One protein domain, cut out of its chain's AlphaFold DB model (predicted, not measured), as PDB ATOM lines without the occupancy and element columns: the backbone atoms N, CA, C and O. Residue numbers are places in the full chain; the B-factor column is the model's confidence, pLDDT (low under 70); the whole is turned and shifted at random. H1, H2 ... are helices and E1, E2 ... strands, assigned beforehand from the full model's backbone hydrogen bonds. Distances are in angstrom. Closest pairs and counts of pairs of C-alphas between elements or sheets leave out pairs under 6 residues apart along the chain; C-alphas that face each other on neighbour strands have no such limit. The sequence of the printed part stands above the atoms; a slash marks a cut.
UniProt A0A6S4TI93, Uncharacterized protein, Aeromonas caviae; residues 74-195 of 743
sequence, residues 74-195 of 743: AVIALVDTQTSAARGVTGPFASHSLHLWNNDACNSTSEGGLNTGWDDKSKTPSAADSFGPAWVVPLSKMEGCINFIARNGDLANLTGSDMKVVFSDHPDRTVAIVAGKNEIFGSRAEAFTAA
ATOM      1  N   ALA A  74      17.489 -39.687 -34.802       97.50
ATOM      2  CA  ALA A  74      18.893 -40.054 -34.914       97.50
ATOM      3  C   ALA A  74      19.756 -38.876 -34.446       97.50
ATOM      4  O   ALA A  74      19.351 -37.717 -34.546       97.50
ATOM      5  N   VAL A  75      20.955 -39.163 -33.954       98.31
ATOM      6  CA  VAL A  75      21.957 -38.159 -33.596       98.31
ATOM      7  C   VAL A  75      23.188 -38.369 -34.459       98.31
ATOM      8  O   VAL A  75      23.687 -39.483 -34.569       98.31
ATOM      9  N   ILE A  76      23.681 -37.284 -35.050       97.88
ATOM     10  CA  ILE A  76      24.932 -37.270 -35.813       97.88
ATOM     11  C   ILE A  76      25.853 -36.258 -35.140       97.88
ATOM     12  O   ILE A  76      25.497 -35.087 -35.039       97.88
ATOM     13  N   ALA A  77      27.022 -36.685 -34.677       96.06
ATOM     14  CA  ALA A  77      28.048 -35.812 -34.115       96.06
ATOM     15  C   ALA A  77      29.233 -35.679 -35.076       96.06
ATOM     16  O   ALA A  77      29.761 -36.678 -35.544       96.06
ATOM     17  N   LEU A  78      29.702 -34.465 -35.343       91.94
ATOM     18  CA  LEU A  78      30.970 -34.240 -36.035       91.94
ATOM     19  C   LEU A  78      32.070 -34.079 -34.987       91.94
ATOM     20  O   LEU A  78      32.000 -33.179 -34.153       91.94
ATOM     21  N   VAL A  79      33.083 -34.941 -35.042       87.94
ATOM     22  CA  VAL A  79      34.291 -34.820 -34.227       87.94
ATOM     23  C   VAL A  79      35.350 -34.053 -35.018       87.94
ATOM     24  O   VAL A  79      35.837 -34.525 -36.044       87.94
ATOM     25  N   ASP A  80      35.698 -32.863 -34.532       77.75
ATOM     26  CA  ASP A  80      36.713 -31.975 -35.100       77.75
ATOM     27  C   ASP A  80      37.902 -31.829 -34.140       77.75
ATOM     28  O   ASP A  80      37.841 -31.198 -33.076       77.75
ATOM     29  N   THR A  81      39.014 -32.433 -34.543       66.50
ATOM     30  CA  THR A  81      40.277 -32.460 -33.804       66.50
ATOM     31  C   THR A  81      41.293 -31.434 -34.302       66.50
ATOM     32  O   THR A  81      42.350 -31.286 -33.689       66.50
ATOM     33  N   GLN A  82      40.996 -30.722 -35.395       57.41
ATOM     34  CA  GLN A  82      41.933 -29.825 -36.073       57.41
ATOM     35  C   GLN A  82      41.680 -28.348 -35.750       57.41
ATOM     36  O   GLN A  82      42.627 -27.564 -35.682       57.41
ATOM     37  N   THR A  83      40.428 -27.942 -35.520       53.28
ATOM     38  CA  THR A  83      40.073 -26.527 -35.278       53.28
ATOM     39  C   THR A  83      39.906 -26.165 -33.798       53.28
ATOM     40  O   THR A  83      39.864 -24.988 -33.428       53.28
ATOM     41  N   SER A  84      39.877 -27.165 -32.919       44.06
ATOM     42  CA  SER A  84      39.432 -27.058 -31.527       44.06
ATOM     43  C   SER A  84      40.417 -26.382 -30.559       44.06
ATOM     44  O   SER A  84      40.036 -26.009 -29.447       44.06
ATOM     45  N   ALA A  85      41.654 -26.108 -30.987       37.88
ATOM     46  CA  ALA A  85      42.627 -25.349 -30.195       37.88
ATOM     47  C   ALA A  85      42.504 -23.815 -30.336       37.88
ATOM     48  O   ALA A  85      43.160 -23.077 -29.596       37.88
ATOM     49  N   ALA A  86      41.665 -23.295 -31.242       39.50
ATOM     50  CA  ALA A  86      41.561 -21.856 -31.476       39.50
ATOM     51  C   ALA A  86      40.104 -21.376 -31.592       39.50
ATOM     52  O   ALA A  86      39.516 -21.407 -32.666       39.50
ATOM     53  N   ARG A  87      39.619 -20.750 -30.502       42.59
ATOM     54  CA  ARG A  87      38.387 -19.930 -30.350       42.59
ATOM     55  C   ARG A  87      37.148 -20.693 -29.845       42.59
ATOM     56  O   ARG A  87      36.561 -21.470 -30.572       42.59
ATOM     57  N   GLY A  88      36.741 -20.359 -28.612       44.62
ATOM     58  CA  GLY A  88      35.411 -20.487 -27.975       44.62
ATOM     59  C   GLY A  88      34.434 -21.605 -28.399       44.62
ATOM     60  O   GLY A  88      34.026 -21.682 -29.547       44.62
ATOM     61  N   VAL A  89      33.924 -22.330 -27.394       50.50
ATOM     62  CA  VAL A  89      33.060 -23.542 -27.409       50.50
ATOM     63  C   VAL A  89      31.861 -23.557 -28.390       50.50
ATOM     64  O   VAL A  89      31.370 -24.627 -28.720       50.50
ATOM     65  N   THR A  90      31.387 -22.418 -28.902       51.66
ATOM     66  CA  THR A  90      30.261 -22.341 -29.867       51.66
ATOM     67  C   THR A  90      30.583 -21.602 -31.171       51.66
ATOM     68  O   THR A  90      29.808 -21.664 -32.124       51.66
ATOM     69  N   GLY A  91      31.713 -20.895 -31.242       55.75
ATOM     70  CA  GLY A  91      32.018 -19.934 -32.308       55.75
ATOM     71  C   GLY A  91      32.244 -20.521 -33.711       55.75
ATOM     72  O   GLY A  91      31.665 -19.986 -34.655       55.75
ATOM     73  N   PRO A  92      33.059 -21.580 -33.892       64.94
ATOM     74  CA  PRO A  92      33.401 -22.080 -35.230       64.94
ATOM     75  C   PRO A  92      32.315 -22.973 -35.855       64.94
ATOM     76  O   PRO A  92      32.253 -23.106 -37.076       64.94
ATOM     77  N   PHE A  93      31.425 -23.554 -35.044       79.06
ATOM     78  CA  PHE A  93      30.458 -24.554 -35.512       79.06
ATOM     79  C   PHE A  93      29.059 -24.000 -35.805       79.06
ATOM     80  O   PHE A  93      28.250 -24.685 -36.422       79.06
ATOM     81  N   ALA A  94      28.771 -22.747 -35.435       78.69
ATOM     82  CA  ALA A  94      27.446 -22.143 -35.613       78.69
ATOM     83  C   ALA A  94      26.983 -22.073 -37.080       78.69
ATOM     84  O   ALA A  94      25.786 -22.109 -37.352       78.69
ATOM     85  N   SER A  95      27.920 -21.978 -38.027       84.50
ATOM     86  CA  SER A  95      27.629 -21.967 -39.463       84.50
ATOM     87  C   SER A  95      27.614 -23.359 -40.101       84.50
ATOM     88  O   SER A  95      27.425 -23.455 -41.312       84.50
ATOM     89  N   HIS A  96      27.869 -24.423 -39.333       91.12
ATOM     90  CA  HIS A  96      27.769 -25.782 -39.851       91.12
ATOM     91  C   HIS A  96      26.301 -26.167 -40.030       91.12
ATOM     92  O   HIS A  96      25.415 -25.651 -39.350       91.12
ATOM     93  N   SER A  97      26.028 -27.077 -40.956       94.88
ATOM     94  CA  SER A  97      24.674 -27.585 -41.165       94.88
ATOM     95  C   SER A  97      24.680 -28.981 -41.771       94.88
ATOM     96  O   SER A  97      25.667 -29.388 -42.384       94.88
ATOM     97  N   LEU A  98      23.554 -29.679 -41.649       97.00
ATOM     98  CA  LEU A  98      23.278 -30.866 -42.451       97.00
ATOM     99  C   LEU A  98      22.473 -30.505 -43.705       97.00
ATOM    100  O   LEU A  98      21.623 -29.609 -43.691       97.00
ATOM    101  N   HIS A  99      22.740 -31.226 -44.786       97.25
ATOM    102  CA  HIS A  99      21.811 -31.388 -45.896       97.25
ATOM    103  C   HIS A  99      21.201 -32.786 -45.809       97.25
ATOM    104  O   HIS A  99      21.939 -33.759 -45.899       97.25
ATOM    105  N   LEU A 100      19.890 -32.883 -45.598       97.81
ATOM    106  CA  LEU A 100      19.131 -34.115 -45.392       97.81
ATOM    107  C   LEU A 100      18.109 -34.288 -46.518       97.81
ATOM    108  O   LEU A 100      17.338 -33.364 -46.802       97.81
ATOM    109  N   TRP A 101      18.067 -35.481 -47.112       97.56
ATOM    110  CA  TRP A 101      17.107 -35.835 -48.158       97.56
ATOM    111  C   TRP A 101      16.650 -37.292 -48.032       97.56
ATOM    112  O   TRP A 101      17.346 -38.143 -47.474       97.56
ATOM    113  N   ASN A 102      15.481 -37.577 -48.600       97.12
ATOM    114  CA  ASN A 102      14.971 -38.934 -48.763       97.12
ATOM    115  C   ASN A 102      15.051 -39.351 -50.239       97.12
ATOM    116  O   ASN A 102      14.887 -38.522 -51.134       97.12
ATOM    117  N   ASN A 103      15.268 -40.638 -50.482       92.38
ATOM    118  CA  ASN A 103      15.154 -41.303 -51.780       92.38
ATOM    119  C   ASN A 103      14.540 -42.704 -51.589       92.38
ATOM    120  O   ASN A 103      14.195 -43.081 -50.469       92.38
ATOM    121  N   ASP A 104      14.409 -43.484 -52.661       88.56
ATOM    122  CA  ASP A 104      13.771 -44.808 -52.589       88.56
ATOM    123  C   ASP A 104      14.519 -45.779 -51.661       88.56
ATOM    124  O   ASP A 104      13.901 -46.603 -50.987       88.56
ATOM    125  N   ALA A 105      15.846 -45.638 -51.571       88.31
ATOM    126  CA  ALA A 105      16.703 -46.493 -50.755       88.31
ATOM    127  C   ALA A 105      16.742 -46.097 -49.265       88.31
ATOM    128  O   ALA A 105      16.887 -46.969 -48.408       88.31
ATOM    129  N   CYS A 106      16.641 -44.805 -48.945       92.31
ATOM    130  CA  CYS A 106      16.679 -44.259 -47.588       92.31
ATOM    131  C   CYS A 106      15.685 -43.113 -47.451       92.31
ATOM    132  O   CYS A 106      15.870 -42.029 -48.005       92.31
ATOM    133  N   ASN A 107      14.630 -43.355 -46.681       96.25
ATOM    134  CA  ASN A 107      13.491 -42.453 -46.550       96.25
ATOM    135  C   ASN A 107      12.979 -42.336 -45.110       96.25
ATOM    136  O   ASN A 107      11.789 -42.104 -44.884       96.25
ATOM    137  N   SER A 108      13.862 -42.526 -44.130       97.50
ATOM    138  CA  SER A 108      13.477 -42.506 -42.718       97.50
ATOM    139  C   SER A 108      13.526 -41.108 -42.093       97.50
ATOM    140  O   SER A 108      13.032 -40.943 -40.982       97.50
ATOM    141  N   THR A 109      14.053 -40.083 -42.778       97.31
ATOM    142  CA  THR A 109      14.014 -38.697 -42.278       97.31
ATOM    143  C   THR A 109      12.584 -38.163 -42.370       97.31
ATOM    144  O   THR A 109      11.946 -38.258 -43.420       97.31
ATOM    145  N   SER A 110      12.061 -37.589 -41.289       97.12
ATOM    146  CA  SER A 110      10.735 -36.961 -41.294       97.12
ATOM    147  C   SER A 110      10.697 -35.709 -42.178       97.12
ATOM    148  O   SER A 110      11.710 -35.037 -42.363       97.12
ATOM    149  N   GLU A 111       9.515 -35.348 -42.683       94.31
ATOM    150  CA  GLU A 111       9.324 -34.205 -43.592       94.31
ATOM    151  C   GLU A 111       9.874 -32.882 -43.023       94.31
ATOM    152  O   GLU A 111      10.531 -32.124 -43.733       94.31
ATOM    153  N   GLY A 112       9.710 -32.637 -41.717       91.31
ATOM    154  CA  GLY A 112      10.269 -31.457 -41.043       91.31
ATOM    155  C   GLY A 112      11.800 -31.472 -40.900       91.31
ATOM    156  O   GLY A 112      12.418 -30.422 -40.697       91.31
ATOM    157  N   GLY A 113      12.430 -32.642 -41.023       92.06
ATOM    158  CA  GLY A 113      13.881 -32.821 -41.005       92.06
ATOM    159  C   GLY A 113      14.557 -32.530 -42.344       92.06
ATOM    160  O   GLY A 113      15.734 -32.186 -42.349       92.06
ATOM    161  N   LEU A 114      13.824 -32.590 -43.457       96.94
ATOM    162  CA  LEU A 114      14.375 -32.423 -44.804       96.94
ATOM    163  C   LEU A 114      14.759 -30.969 -45.101       96.94
ATOM    164  O   LEU A 114      14.147 -30.021 -44.591       96.94
ATOM    165  N   ASN A 115      15.782 -30.798 -45.936       97.31
ATOM    166  CA  ASN A 115      16.130 -29.502 -46.512       97.31
ATOM    167  C   ASN A 115      15.259 -29.226 -47.743       97.31
ATOM    168  O   ASN A 115      14.934 -30.130 -48.509       97.31
ATOM    169  N   THR A 116      14.923 -27.957 -47.969       93.94
ATOM    170  CA  THR A 116      14.144 -27.523 -49.148       93.94
ATOM    171  C   THR A 116      14.964 -27.468 -50.442       93.94
ATOM    172  O   THR A 116      14.404 -27.406 -51.534       93.94
ATOM    173  N   GLY A 117      16.291 -27.502 -50.325       92.56
ATOM    174  CA  GLY A 117      17.247 -27.507 -51.427       92.56
ATOM    175  C   GLY A 117      18.681 -27.472 -50.903       92.56
ATOM    176  O   GLY A 117      18.905 -27.427 -49.689       92.56
ATOM    177  N   TRP A 118      19.664 -27.490 -51.807       90.38
ATOM    178  CA  TRP A 118      21.077 -27.446 -51.421       90.38
ATOM    179  C   TRP A 118      21.417 -26.181 -50.623       90.38
ATOM    180  O   TRP A 118      22.045 -26.274 -49.580       90.38
ATOM    181  N   ASP A 119      20.929 -25.003 -51.003       94.06
ATOM    182  CA  ASP A 119      21.314 -23.756 -50.321       94.06
ATOM    183  C   ASP A 119      20.666 -23.551 -48.934       94.06
ATOM    184  O   ASP A 119      20.995 -22.603 -48.215       94.06
ATOM    185  N   ASP A 120      19.759 -24.442 -48.524       94.19
ATOM    186  CA  ASP A 120      19.086 -24.394 -47.227       94.19
ATOM    187  C   ASP A 120      20.054 -24.769 -46.092       94.19
ATOM    188  O   ASP A 120      20.429 -25.933 -45.933       94.19
ATOM    189  N   LYS A 121      20.445 -23.780 -45.278       93.38
ATOM    190  CA  LYS A 121      21.344 -23.927 -44.115       93.38
ATOM    191  C   LYS A 121      20.599 -24.086 -42.781       93.38
ATOM    192  O   LYS A 121      21.224 -24.007 -41.729       93.38
ATOM    193  N   SER A 122      19.277 -24.280 -42.796       92.38
ATOM    194  CA  SER A 122      18.441 -24.242 -41.585       92.38
ATOM    195  C   SER A 122      18.698 -25.378 -40.590       92.38
ATOM    196  O   SER A 122      18.372 -25.237 -39.413       92.38
ATOM    197  N   LYS A 123      19.300 -26.494 -41.023       95.25
ATOM    198  CA  LYS A 123      19.613 -27.650 -40.164       95.25
ATOM    199  C   LYS A 123      20.927 -27.443 -39.410       95.25
ATOM    200  O   LYS A 123      21.925 -28.122 -39.658       95.25
ATOM    201  N   THR A 124      20.946 -26.450 -38.530       93.69
ATOM    202  CA  THR A 124      22.098 -26.100 -37.687       93.69
ATOM    203  C   THR A 124      22.271 -27.078 -36.515       93.69
ATOM    204  O   THR A 124      21.303 -27.753 -36.158       93.69
ATOM    205  N   PRO A 125      23.464 -27.159 -35.895       94.00
ATOM    206  CA  PRO A 125      23.710 -28.027 -34.747       94.00
ATOM    207  C   PRO A 125      22.723 -27.807 -33.597       94.00
ATOM    208  O   PRO A 125      22.410 -26.668 -33.251       94.00
ATOM    209  N   SER A 126      22.295 -28.901 -32.966       94.31
ATOM    210  CA  SER A 126      21.485 -28.889 -31.741       94.31
ATOM    211  C   SER A 126      22.341 -28.655 -30.492       94.31
ATOM    212  O   SER A 126      21.868 -28.084 -29.511       94.31
ATOM    213  N   ALA A 127      23.602 -29.089 -30.523       91.38
ATOM    214  CA  ALA A 127      24.587 -28.873 -29.470       91.38
ATOM    215  C   ALA A 127      25.998 -28.778 -30.071       91.38
ATOM    216  O   ALA A 127      26.235 -29.247 -31.183       91.38
ATOM    217  N   ALA A 128      26.942 -28.178 -29.346       89.12
ATOM    218  CA  ALA A 128      28.362 -28.212 -29.689       89.12
ATOM    219  C   ALA A 128      29.225 -28.108 -28.428       89.12
ATOM    220  O   ALA A 128      28.832 -27.461 -27.454       89.12
ATOM    221  N   ASP A 129      30.400 -28.725 -28.463       84.75
ATOM    222  CA  ASP A 129      31.445 -28.561 -27.454       84.75
ATOM    223  C   ASP A 129      32.820 -28.341 -28.116       84.75
ATOM    224  O   ASP A 129      32.923 -28.075 -29.316       84.75
ATOM    225  N   SER A 130      33.897 -28.437 -27.332       76.38
ATOM    226  CA  SER A 130      35.266 -28.281 -27.834       76.38
ATOM    227  C   SER A 130      35.712 -29.368 -28.810       76.38
ATOM    228  O   SER A 130      36.760 -29.202 -29.410       76.38
ATOM    229  N   PHE A 131      34.981 -30.469 -28.962       79.44
ATOM    230  CA  PHE A 131      35.293 -31.550 -29.896       79.44
ATOM    231  C   PHE A 131      34.381 -31.551 -31.122       79.44
ATOM    232  O   PHE A 131      34.578 -32.383 -31.997       79.44
ATOM    233  N   GLY A 132      33.396 -30.652 -31.200       87.25
ATOM    234  CA  GLY A 132      32.581 -30.432 -32.395       87.25
ATOM    235  C   GLY A 132      31.065 -30.417 -32.148       87.25
ATOM    236  O   GLY A 132      30.607 -30.548 -31.007       87.25
ATOM    237  N   PRO A 133      30.272 -30.187 -33.209       92.62
ATOM    238  CA  PRO A 133      28.815 -30.093 -33.140       92.62
ATOM    239  C   PRO A 133      28.109 -31.456 -33.181       92.62
ATOM    240  O   PRO A 133      28.638 -32.435 -33.698       92.62
ATOM    241  N   ALA A 134      26.863 -31.495 -32.711       95.19
ATOM    242  CA  ALA A 134      25.936 -32.606 -32.891       95.19
ATOM    243  C   ALA A 134      24.556 -32.115 -33.345       95.19
ATOM    244  O   ALA A 134      24.077 -31.063 -32.912       95.19
ATOM    245  N   TRP A 135      23.906 -32.901 -34.199       97.19
ATOM    246  CA  TRP A 135      22.573 -32.656 -34.742       97.19
ATOM    247  C   TRP A 135      21.606 -33.737 -34.288       97.19
ATOM    248  O   TRP A 135      21.973 -34.907 -34.211       97.19
ATOM    249  N   VAL A 136      20.358 -33.337 -34.060       97.69
ATOM    250  CA  VAL A 136      19.226 -34.253 -33.900       97.69
ATOM    251  C   VAL A 136      18.452 -34.277 -35.211       97.69
ATOM    252  O   VAL A 136      18.013 -33.232 -35.696       97.69
ATOM    253  N   VAL A 137      18.293 -35.463 -35.788       98.00
ATOM    254  CA  VAL A 137      17.561 -35.696 -37.031       98.00
ATOM    255  C   VAL A 137      16.224 -36.356 -36.687       98.00
ATOM    256  O   VAL A 137      16.225 -37.485 -36.199       98.00
ATOM    257  N   PRO A 138      15.083 -35.688 -36.926       97.56
ATOM    258  CA  PRO A 138      13.774 -36.259 -36.635       97.56
ATOM    259  C   PRO A 138      13.399 -37.303 -37.691       97.56
ATOM    260  O   PRO A 138      13.496 -37.038 -38.895       97.56
ATOM    261  N   LEU A 139      12.924 -38.466 -37.258       97.88
ATOM    262  CA  LEU A 139      12.645 -39.617 -38.114       97.88
ATOM    263  C   LEU A 139      11.140 -39.870 -38.266       97.88
ATOM    264  O   LEU A 139      10.352 -39.599 -37.366       97.88
ATOM    265  N   SER A 140      10.728 -40.390 -39.424       96.56
ATOM    266  CA  SER A 140       9.359 -40.871 -39.662       96.56
ATOM    267  C   SER A 140       9.175 -42.344 -39.286       96.56
ATOM    268  O   SER A 140       8.045 -42.784 -39.084       96.56
ATOM    269  N   LYS A 141      10.277 -43.102 -39.217       94.06
ATOM    270  CA  LYS A 141      10.328 -44.529 -38.872       94.06
ATOM    271  C   LYS A 141      11.711 -44.922 -38.355       94.06
ATOM    272  O   LYS A 141      12.706 -44.280 -38.694       94.06
ATOM    273  N   MET A 142      11.758 -45.975 -37.541       91.94
ATOM    274  CA  MET A 142      12.967 -46.434 -36.838       91.94
ATOM    275  C   MET A 142      13.763 -47.499 -37.595       91.94
ATOM    276  O   MET A 142      14.884 -47.818 -37.205       91.94
ATOM    277  N   GLU A 143      13.210 -48.043 -38.674       91.56
ATOM    278  CA  GLU A 143      13.889 -48.947 -39.595       91.56
ATOM    279  C   GLU A 143      14.429 -48.227 -40.843       91.56
ATOM    280  O   GLU A 143      13.994 -47.131 -41.204       91.56
ATOM    281  N   GLY A 144      15.388 -48.857 -41.527       93.94
ATOM    282  CA  GLY A 144      15.989 -48.329 -42.750       93.94
ATOM    283  C   GLY A 144      17.195 -47.429 -42.486       93.94
ATOM    284  O   GLY A 144      18.144 -47.835 -41.813       93.94
ATOM    285  N   CYS A 145      17.193 -46.243 -43.092       96.75
ATOM    286  CA  CYS A 145      18.351 -45.359 -43.120       96.75
ATOM    287  C   CYS A 145      17.989 -43.906 -43.441       96.75
ATOM    288  O   CYS A 145      16.918 -43.610 -43.981       96.75
ATOM    289  N   ILE A 146      18.933 -43.010 -43.153       97.62
ATOM    290  CA  ILE A 146      18.887 -41.588 -43.523       97.62
ATOM    291  C   ILE A 146      20.092 -41.210 -44.377       97.62
ATOM    292  O   ILE A 146      21.188 -41.725 -44.146       97.62
ATOM    293  N   ASN A 147      19.889 -40.293 -45.326       97.38
ATOM    294  CA  ASN A 147      20.965 -39.691 -46.108       97.38
ATOM    295  C   ASN A 147      21.289 -38.299 -45.574       97.38
ATOM    296  O   ASN A 147      20.374 -37.534 -45.249       97.38
ATOM    297  N   PHE A 148      22.572 -37.955 -45.526       97.12
ATOM    298  CA  PHE A 148      23.001 -36.624 -45.135       97.12
ATOM    299  C   PHE A 148      24.334 -36.211 -45.770       97.12
ATOM    300  O   PHE A 148      25.150 -37.040 -46.159       97.12
ATOM    301  N   ILE A 149      24.583 -34.903 -45.810       95.00
ATOM    302  CA  ILE A 149      25.907 -34.313 -46.036       95.00
ATOM    303  C   ILE A 149      26.170 -33.307 -44.916       95.00
ATOM    304  O   ILE A 149      25.361 -32.403 -44.687       95.00
ATOM    305  N   ALA A 150      27.299 -33.448 -44.220       93.81
ATOM    306  CA  ALA A 150      27.754 -32.465 -43.241       93.81
ATOM    307  C   ALA A 150      28.492 -31.323 -43.948       93.81
ATOM    308  O   ALA A 150      29.341 -31.567 -44.804       93.81
ATOM    309  N   ARG A 151      28.166 -30.071 -43.613       92.81
ATOM    310  CA  ARG A 151      28.665 -28.893 -44.337       92.81
ATOM    311  C   ARG A 151      29.152 -27.797 -43.412       92.81
ATOM    312  O   ARG A 151      28.600 -27.607 -42.327       92.81
ATOM    313  N   ASN A 152      30.122 -27.024 -43.887       86.12
ATOM    314  CA  ASN A 152      30.543 -25.776 -43.249       86.12
ATOM    315  C   ASN A 152      29.724 -24.562 -43.745       86.12
ATOM    316  O   ASN A 152      28.752 -24.696 -44.494       86.12
ATOM    317  N   GLY A 153      30.130 -23.355 -43.331       83.38
ATOM    318  CA  GLY A 153      29.453 -22.101 -43.688       83.38
ATOM    319  C   GLY A 153      29.433 -21.784 -45.188       83.38
ATOM    320  O   GLY A 153      28.504 -21.112 -45.646       83.38
ATOM    321  N   ASP A 154      30.382 -22.327 -45.952       87.06
ATOM    322  CA  ASP A 154      30.510 -22.160 -47.405       87.06
ATOM    323  C   ASP A 154      29.807 -23.278 -48.190       87.06
ATOM    324  O   ASP A 154      29.947 -23.361 -49.406       87.06
ATOM    325  N   LEU A 155      29.030 -24.129 -47.505       86.44
ATOM    326  CA  LEU A 155      28.384 -25.324 -48.059       86.44
ATOM    327  C   LEU A 155      29.360 -26.406 -48.544       86.44
ATOM    328  O   LEU A 155      28.924 -27.356 -49.188       86.44
ATOM    329  N   ALA A 156      30.649 -26.317 -48.212       83.44
ATOM    330  CA  ALA A 156      31.599 -27.361 -48.573       83.44
ATOM    331  C   ALA A 156      31.259 -28.662 -47.834       83.44
ATOM    332  O   ALA A 156      31.010 -28.638 -46.624       83.44
ATOM    333  N   ASN A 157      31.258 -29.780 -48.564       87.06
ATOM    334  CA  ASN A 157      31.076 -31.108 -47.990       87.06
ATOM    335  C   ASN A 157      32.275 -31.431 -47.083       87.06
ATOM    336  O   ASN A 157      33.416 -31.464 -47.540       87.06
ATOM    337  N   LEU A 158      32.000 -31.648 -45.799       82.06
ATOM    338  CA  LEU A 158      33.014 -31.915 -44.786       82.06
ATOM    339  C   LEU A 158      33.484 -33.363 -44.770       82.06
ATOM    340  O   LEU A 158      34.589 -33.601 -44.307       82.06
ATOM    341  N   THR A 159      32.684 -34.321 -45.235       75.19
ATOM    342  CA  THR A 159      33.068 -35.741 -45.304       75.19
ATOM    343  C   THR A 159      33.673 -36.099 -46.656       75.19
ATOM    344  O   THR A 159      34.467 -37.019 -46.725       75.19
ATOM    345  N   GLY A 160      33.373 -35.339 -47.713       71.00
ATOM    346  CA  GLY A 160      33.885 -35.580 -49.070       71.00
ATOM    347  C   GLY A 160      33.044 -36.566 -49.890       71.00
ATOM    348  O   GLY A 160      33.307 -36.756 -51.073       71.00
ATOM    349  N   SER A 161      32.001 -37.142 -49.292       78.19
ATOM    350  CA  SER A 161      31.021 -38.011 -49.947       78.19
ATOM    351  C   SER A 161      29.619 -37.793 -49.384       78.19
ATOM    352  O   SER A 161      29.450 -37.164 -48.333       78.19
ATOM    353  N   ASP A 162      28.620 -38.335 -50.073       90.75
ATOM    354  CA  ASP A 162      27.260 -38.473 -49.558       90.75
ATOM    355  C   ASP A 162      27.256 -39.551 -48.472       90.75
ATOM    356  O   ASP A 162      27.775 -40.652 -48.673       90.75
ATOM    357  N   MET A 163      26.708 -39.230 -47.301       93.81
ATOM    358  CA  MET A 163      26.762 -40.106 -46.135       93.81
ATOM    359  C   MET A 163      25.401 -40.730 -45.857       93.81
ATOM    360  O   MET A 163      24.348 -40.127 -46.080       93.81
ATOM    361  N   LYS A 164      25.427 -41.943 -45.310       94.94
ATOM    362  CA  LYS A 164      24.230 -42.704 -44.958       94.94
ATOM    363  C   LYS A 164      24.397 -43.331 -43.582       94.94
ATOM    364  O   LYS A 164      25.407 -43.973 -43.322       94.94
ATOM    365  N   VAL A 165      23.388 -43.186 -42.725       95.69
ATOM    366  CA  VAL A 165      23.303 -43.937 -41.461       95.69
ATOM    367  C   VAL A 165      22.324 -45.082 -41.654       95.69
ATOM    368  O   VAL A 165      21.142 -44.839 -41.899       95.69
ATOM    369  N   VAL A 166      22.808 -46.320 -41.556       95.12
ATOM    370  CA  VAL A 166      21.979 -47.531 -41.606       95.12
ATOM    371  C   VAL A 166      21.662 -47.976 -40.188       95.12
ATOM    372  O   VAL A 166      22.556 -48.277 -39.403       95.12
ATOM    373  N   PHE A 167      20.377 -48.032 -39.845       94.75
ATOM    374  CA  PHE A 167      19.957 -48.289 -38.468       94.75
ATOM    375  C   PHE A 167      20.183 -49.736 -38.018       94.75
ATOM    376  O   PHE A 167      20.258 -49.985 -36.820       94.75
ATOM    377  N   SER A 168      20.322 -50.696 -38.941       92.38
ATOM    378  CA  SER A 168      20.732 -52.063 -38.585       92.38
ATOM    379  C   SER A 168      22.167 -52.131 -38.073       92.38
ATOM    380  O   SER A 168      22.462 -52.957 -37.211       92.38
ATOM    381  N   ASP A 169      23.033 -51.258 -38.585       89.00
ATOM    382  CA  ASP A 169      24.459 -51.233 -38.258       89.00
ATOM    383  C   ASP A 169      24.698 -50.384 -36.996       89.00
ATOM    384  O   ASP A 169      25.594 -50.668 -36.204       89.00
ATOM    385  N   HIS A 170      23.823 -49.395 -36.770       92.06
ATOM    386  CA  HIS A 170      23.817 -48.497 -35.614       92.06
ATOM    387  C   HIS A 170      22.433 -48.486 -34.932       92.06
ATOM    388  O   HIS A 170      21.649 -47.545 -35.121       92.06
ATOM    389  N   PRO A 171      22.091 -49.526 -34.146       90.19
ATOM    390  CA  PRO A 171      20.742 -49.712 -33.595       90.19
ATOM    391  C   PRO A 171      20.317 -48.633 -32.587       90.19
ATOM    392  O   PRO A 171      19.121 -48.414 -32.380       90.19
ATOM    393  N   ASP A 172      21.271 -47.935 -31.971       93.56
ATOM    394  CA  ASP A 172      21.032 -46.802 -31.071       93.56
ATOM    395  C   ASP A 172      20.883 -45.456 -31.803       93.56
ATOM    396  O   ASP A 172      20.561 -44.453 -31.163       93.56
ATOM    397  N   ARG A 173      21.095 -45.429 -33.130       96.44
ATOM    398  CA  ARG A 173      20.976 -44.265 -34.028       96.44
ATOM    399  C   ARG A 173      21.780 -43.046 -33.570       96.44
ATOM    400  O   ARG A 173      21.487 -41.929 -33.991       96.44
ATOM    401  N   THR A 174      22.767 -43.248 -32.706       97.56
ATOM    402  CA  THR A 174      23.641 -42.202 -32.180       97.56
ATOM    403  C   THR A 174      25.013 -42.452 -32.763       97.56
ATOM    404  O   THR A 174      25.683 -43.405 -32.393       97.56
ATOM    405  N   VAL A 175      25.403 -41.631 -33.730       97.31
ATOM    406  CA  VAL A 175      26.616 -41.863 -34.507       97.31
ATOM    407  C   VAL A 175      27.511 -40.640 -34.518       97.31
ATOM    408  O   VAL A 175      27.068 -39.508 -34.306       97.31
ATOM    409  N   ALA A 176      28.780 -40.865 -34.821       95.62
ATOM    410  CA  ALA A 176      29.752 -39.809 -35.023       95.62
ATOM    411  C   ALA A 176      30.436 -39.924 -36.390       95.62
ATOM    412  O   ALA A 176      30.532 -41.000 -36.974       95.62
ATOM    413  N   ILE A 177      30.925 -38.796 -36.890       92.75
ATOM    414  CA  ILE A 177      31.680 -38.652 -38.135       92.75
ATOM    415  C   ILE A 177      32.924 -37.804 -37.891       92.75
ATOM    416  O   ILE A 177      33.003 -37.057 -36.915       92.75
ATOM    417  N   VAL A 178      33.877 -37.884 -38.812       85.81
ATOM    418  CA  VAL A 178      35.097 -37.070 -38.806       85.81
ATOM    419  C   VAL A 178      35.196 -36.356 -40.147       85.81
ATOM    420  O   VAL A 178      34.947 -36.962 -41.187       85.81
ATOM    421  N   ALA A 179      35.561 -35.073 -40.137       78.38
ATOM    422  CA  ALA A 179      35.797 -34.343 -41.379       78.38
ATOM    423  C   ALA A 179      36.902 -35.030 -42.211       78.38
ATOM    424  O   ALA A 179      37.936 -35.425 -41.676       78.38
ATOM    425  N   GLY A 180      36.671 -35.189 -43.513       70.12
ATOM    426  CA  GLY A 180      37.554 -35.888 -44.448       70.12
ATOM    427  C   GLY A 180      37.514 -37.416 -44.355       70.12
ATOM    428  O   GLY A 180      38.369 -38.066 -44.955       70.12
ATOM    429  N   LYS A 181      36.571 -38.002 -43.600       73.75
ATOM    430  CA  LYS A 181      36.347 -39.453 -43.549       73.75
ATOM    431  C   LYS A 181      34.934 -39.820 -43.988       73.75
ATOM    432  O   LYS A 181      33.964 -39.177 -43.588       73.75
ATOM    433  N   ASN A 182      34.833 -40.939 -44.702       78.38
ATOM    434  CA  ASN A 182      33.576 -41.469 -45.238       78.38
ATOM    435  C   ASN A 182      33.023 -42.613 -44.360       78.38
ATOM    436  O   ASN A 182      32.240 -43.439 -44.818       78.38
ATOM    437  N   GLU A 183      33.454 -42.679 -43.101       84.06
ATOM    438  CA  GLU A 183      33.068 -43.705 -42.129       84.06
ATOM    439  C   GLU A 183      32.055 -43.143 -41.120       84.06
ATOM    440  O   GLU A 183      32.150 -41.983 -40.707       84.06
ATOM    441  N   ILE A 184      31.101 -43.982 -40.708       90.38
ATOM    442  CA  ILE A 184      30.191 -43.720 -39.589       90.38
ATOM    443  C   ILE A 184      30.698 -44.498 -38.372       90.38
ATOM    444  O   ILE A 184      30.882 -45.712 -38.436       90.38
ATOM    445  N   PHE A 185      30.909 -43.805 -37.259       90.69
ATOM    446  CA  PHE A 185      31.369 -44.392 -36.001       90.69
ATOM    447  C   PHE A 185      30.203 -44.543 -35.025       90.69
ATOM    448  O   PHE A 185      29.308 -43.696 -34.993       90.69
ATOM    449  N   GLY A 186      30.228 -45.589 -34.196       91.75
ATOM    450  CA  GLY A 186      29.189 -45.833 -33.193       91.75
ATOM    451  C   GLY A 186      29.275 -44.901 -31.983       91.75
ATOM    452  O   GLY A 186      28.376 -44.890 -31.155       91.75
ATOM    453  N   SER A 187      30.357 -44.126 -31.851       92.69
ATOM    454  CA  SER A 187      30.499 -43.129 -30.788       92.69
ATOM    455  C   SER A 187      31.479 -42.012 -31.144       92.69
ATOM    456  O   SER A 187      32.381 -42.172 -31.974       92.69
ATOM    457  N   ARG A 188      31.374 -40.881 -30.443       90.31
ATOM    458  CA  ARG A 188      32.349 -39.782 -30.485       90.31
ATOM    459  C   ARG A 188      33.729 -40.214 -30.000       90.31
ATOM    460  O   ARG A 188      34.716 -39.679 -30.491       90.31
ATOM    461  N   ALA A 189      33.825 -41.178 -29.086       85.50
ATOM    462  CA  ALA A 189      35.106 -41.705 -28.614       85.50
ATOM    463  C   ALA A 189      35.835 -42.517 -29.704       85.50
ATOM    464  O   ALA A 189      37.047 -42.359 -29.894       85.50
ATOM    465  N   GLU A 190      35.098 -43.339 -30.454       82.62
ATOM    466  CA  GLU A 190      35.614 -44.049 -31.631       82.62
ATOM    467  C   GLU A 190      36.018 -43.069 -32.732       82.62
ATOM    468  O   GLU A 190      37.153 -43.124 -33.204       82.62
ATOM    469  N   ALA A 191      35.147 -42.112 -33.073       84.75
ATOM    470  CA  ALA A 191      35.444 -41.076 -34.061       84.75
ATOM    471  C   ALA A 191      36.650 -40.218 -33.660       84.75
ATOM    472  O   ALA A 191      37.479 -39.899 -34.500       84.75
ATOM    473  N   PHE A 192      36.807 -39.881 -32.379       80.19
ATOM    474  CA  PHE A 192      37.977 -39.169 -31.864       80.19
ATOM    475  C   PHE A 192      39.260 -39.979 -32.038       80.19
ATOM    476  O   PHE A 192      40.254 -39.471 -32.553       80.19
ATOM    477  N   THR A 193      39.228 -41.260 -31.669       73.69
ATOM    478  CA  THR A 193      40.367 -42.165 -31.866       73.69
ATOM    479  C   THR A 193      40.702 -42.299 -33.350       73.69
ATOM    480  O   THR A 193      41.871 -42.269 -33.723       73.69
ATOM    481  N   ALA A 194      39.687 -42.369 -34.214       75.19
ATOM    482  CA  ALA A 194      39.854 -42.390 -35.658       75.19
ATOM    483  C   ALA A 194      40.368 -41.051 -36.209       75.19
ATOM    484  O   ALA A 194      41.175 -41.053 -37.137       75.19
ATOM    485  N   ALA A 195      39.956 -39.914 -35.649       72.31
ATOM    486  CA  ALA A 195      40.383 -38.576 -36.055       72.31
ATOM    487  C   ALA A 195      41.864 -38.305 -35.746       72.31
ATOM    488  O   ALA A 195      42.507 -37.539 -36.456       72.31
TER     489      ALA A 195
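Overview. This is residues 74 to 195 of the 743 residues of an uncharacterized protein of Aeromonas caviae (UniProt A0A6S4TI93). With little regular structure, the domain is a sandwich of two small sheets face to face, E3-E4-E1-E7, mixed, and E2-E5-E6, antiparallel, with helix H1 over E7. Of 122 printed residues, 45 are in named elements, mostly strand: E1 to E7, then H1. It is compact, radius of gyration of the C-alphas 13.4 A, spans 41 by 30 by 22 A.

Arrangement. E1, residues 74 to 79, is antiparallel to E4, residues 132 to 138, with N 78 and O 133 within hydrogen-bond range at 2.8 A. H1, residues 188 to 195, every O i to N i+4 pair within range, is on this sheet, over E7, residues 174 to 178. E5, residues 145 to 151, is antiparallel to E2, residues 97 to 101, with N 99 and O 149 at 2.9 A.

Along the chain. E1 begins at C-alpha 74 (18.893, -40.054, -34.914); H1 ends at C-alpha 195 (40.383, -38.576, -36.055). E3, residues 127 to 129, and E4 form a hairpin, as do E5 and E6, residues 163 to 166.

Size, cuts and confidence. The printed part has no cut; residues 81 to 92, in the long link E1 to E2, have pLDDT under 70.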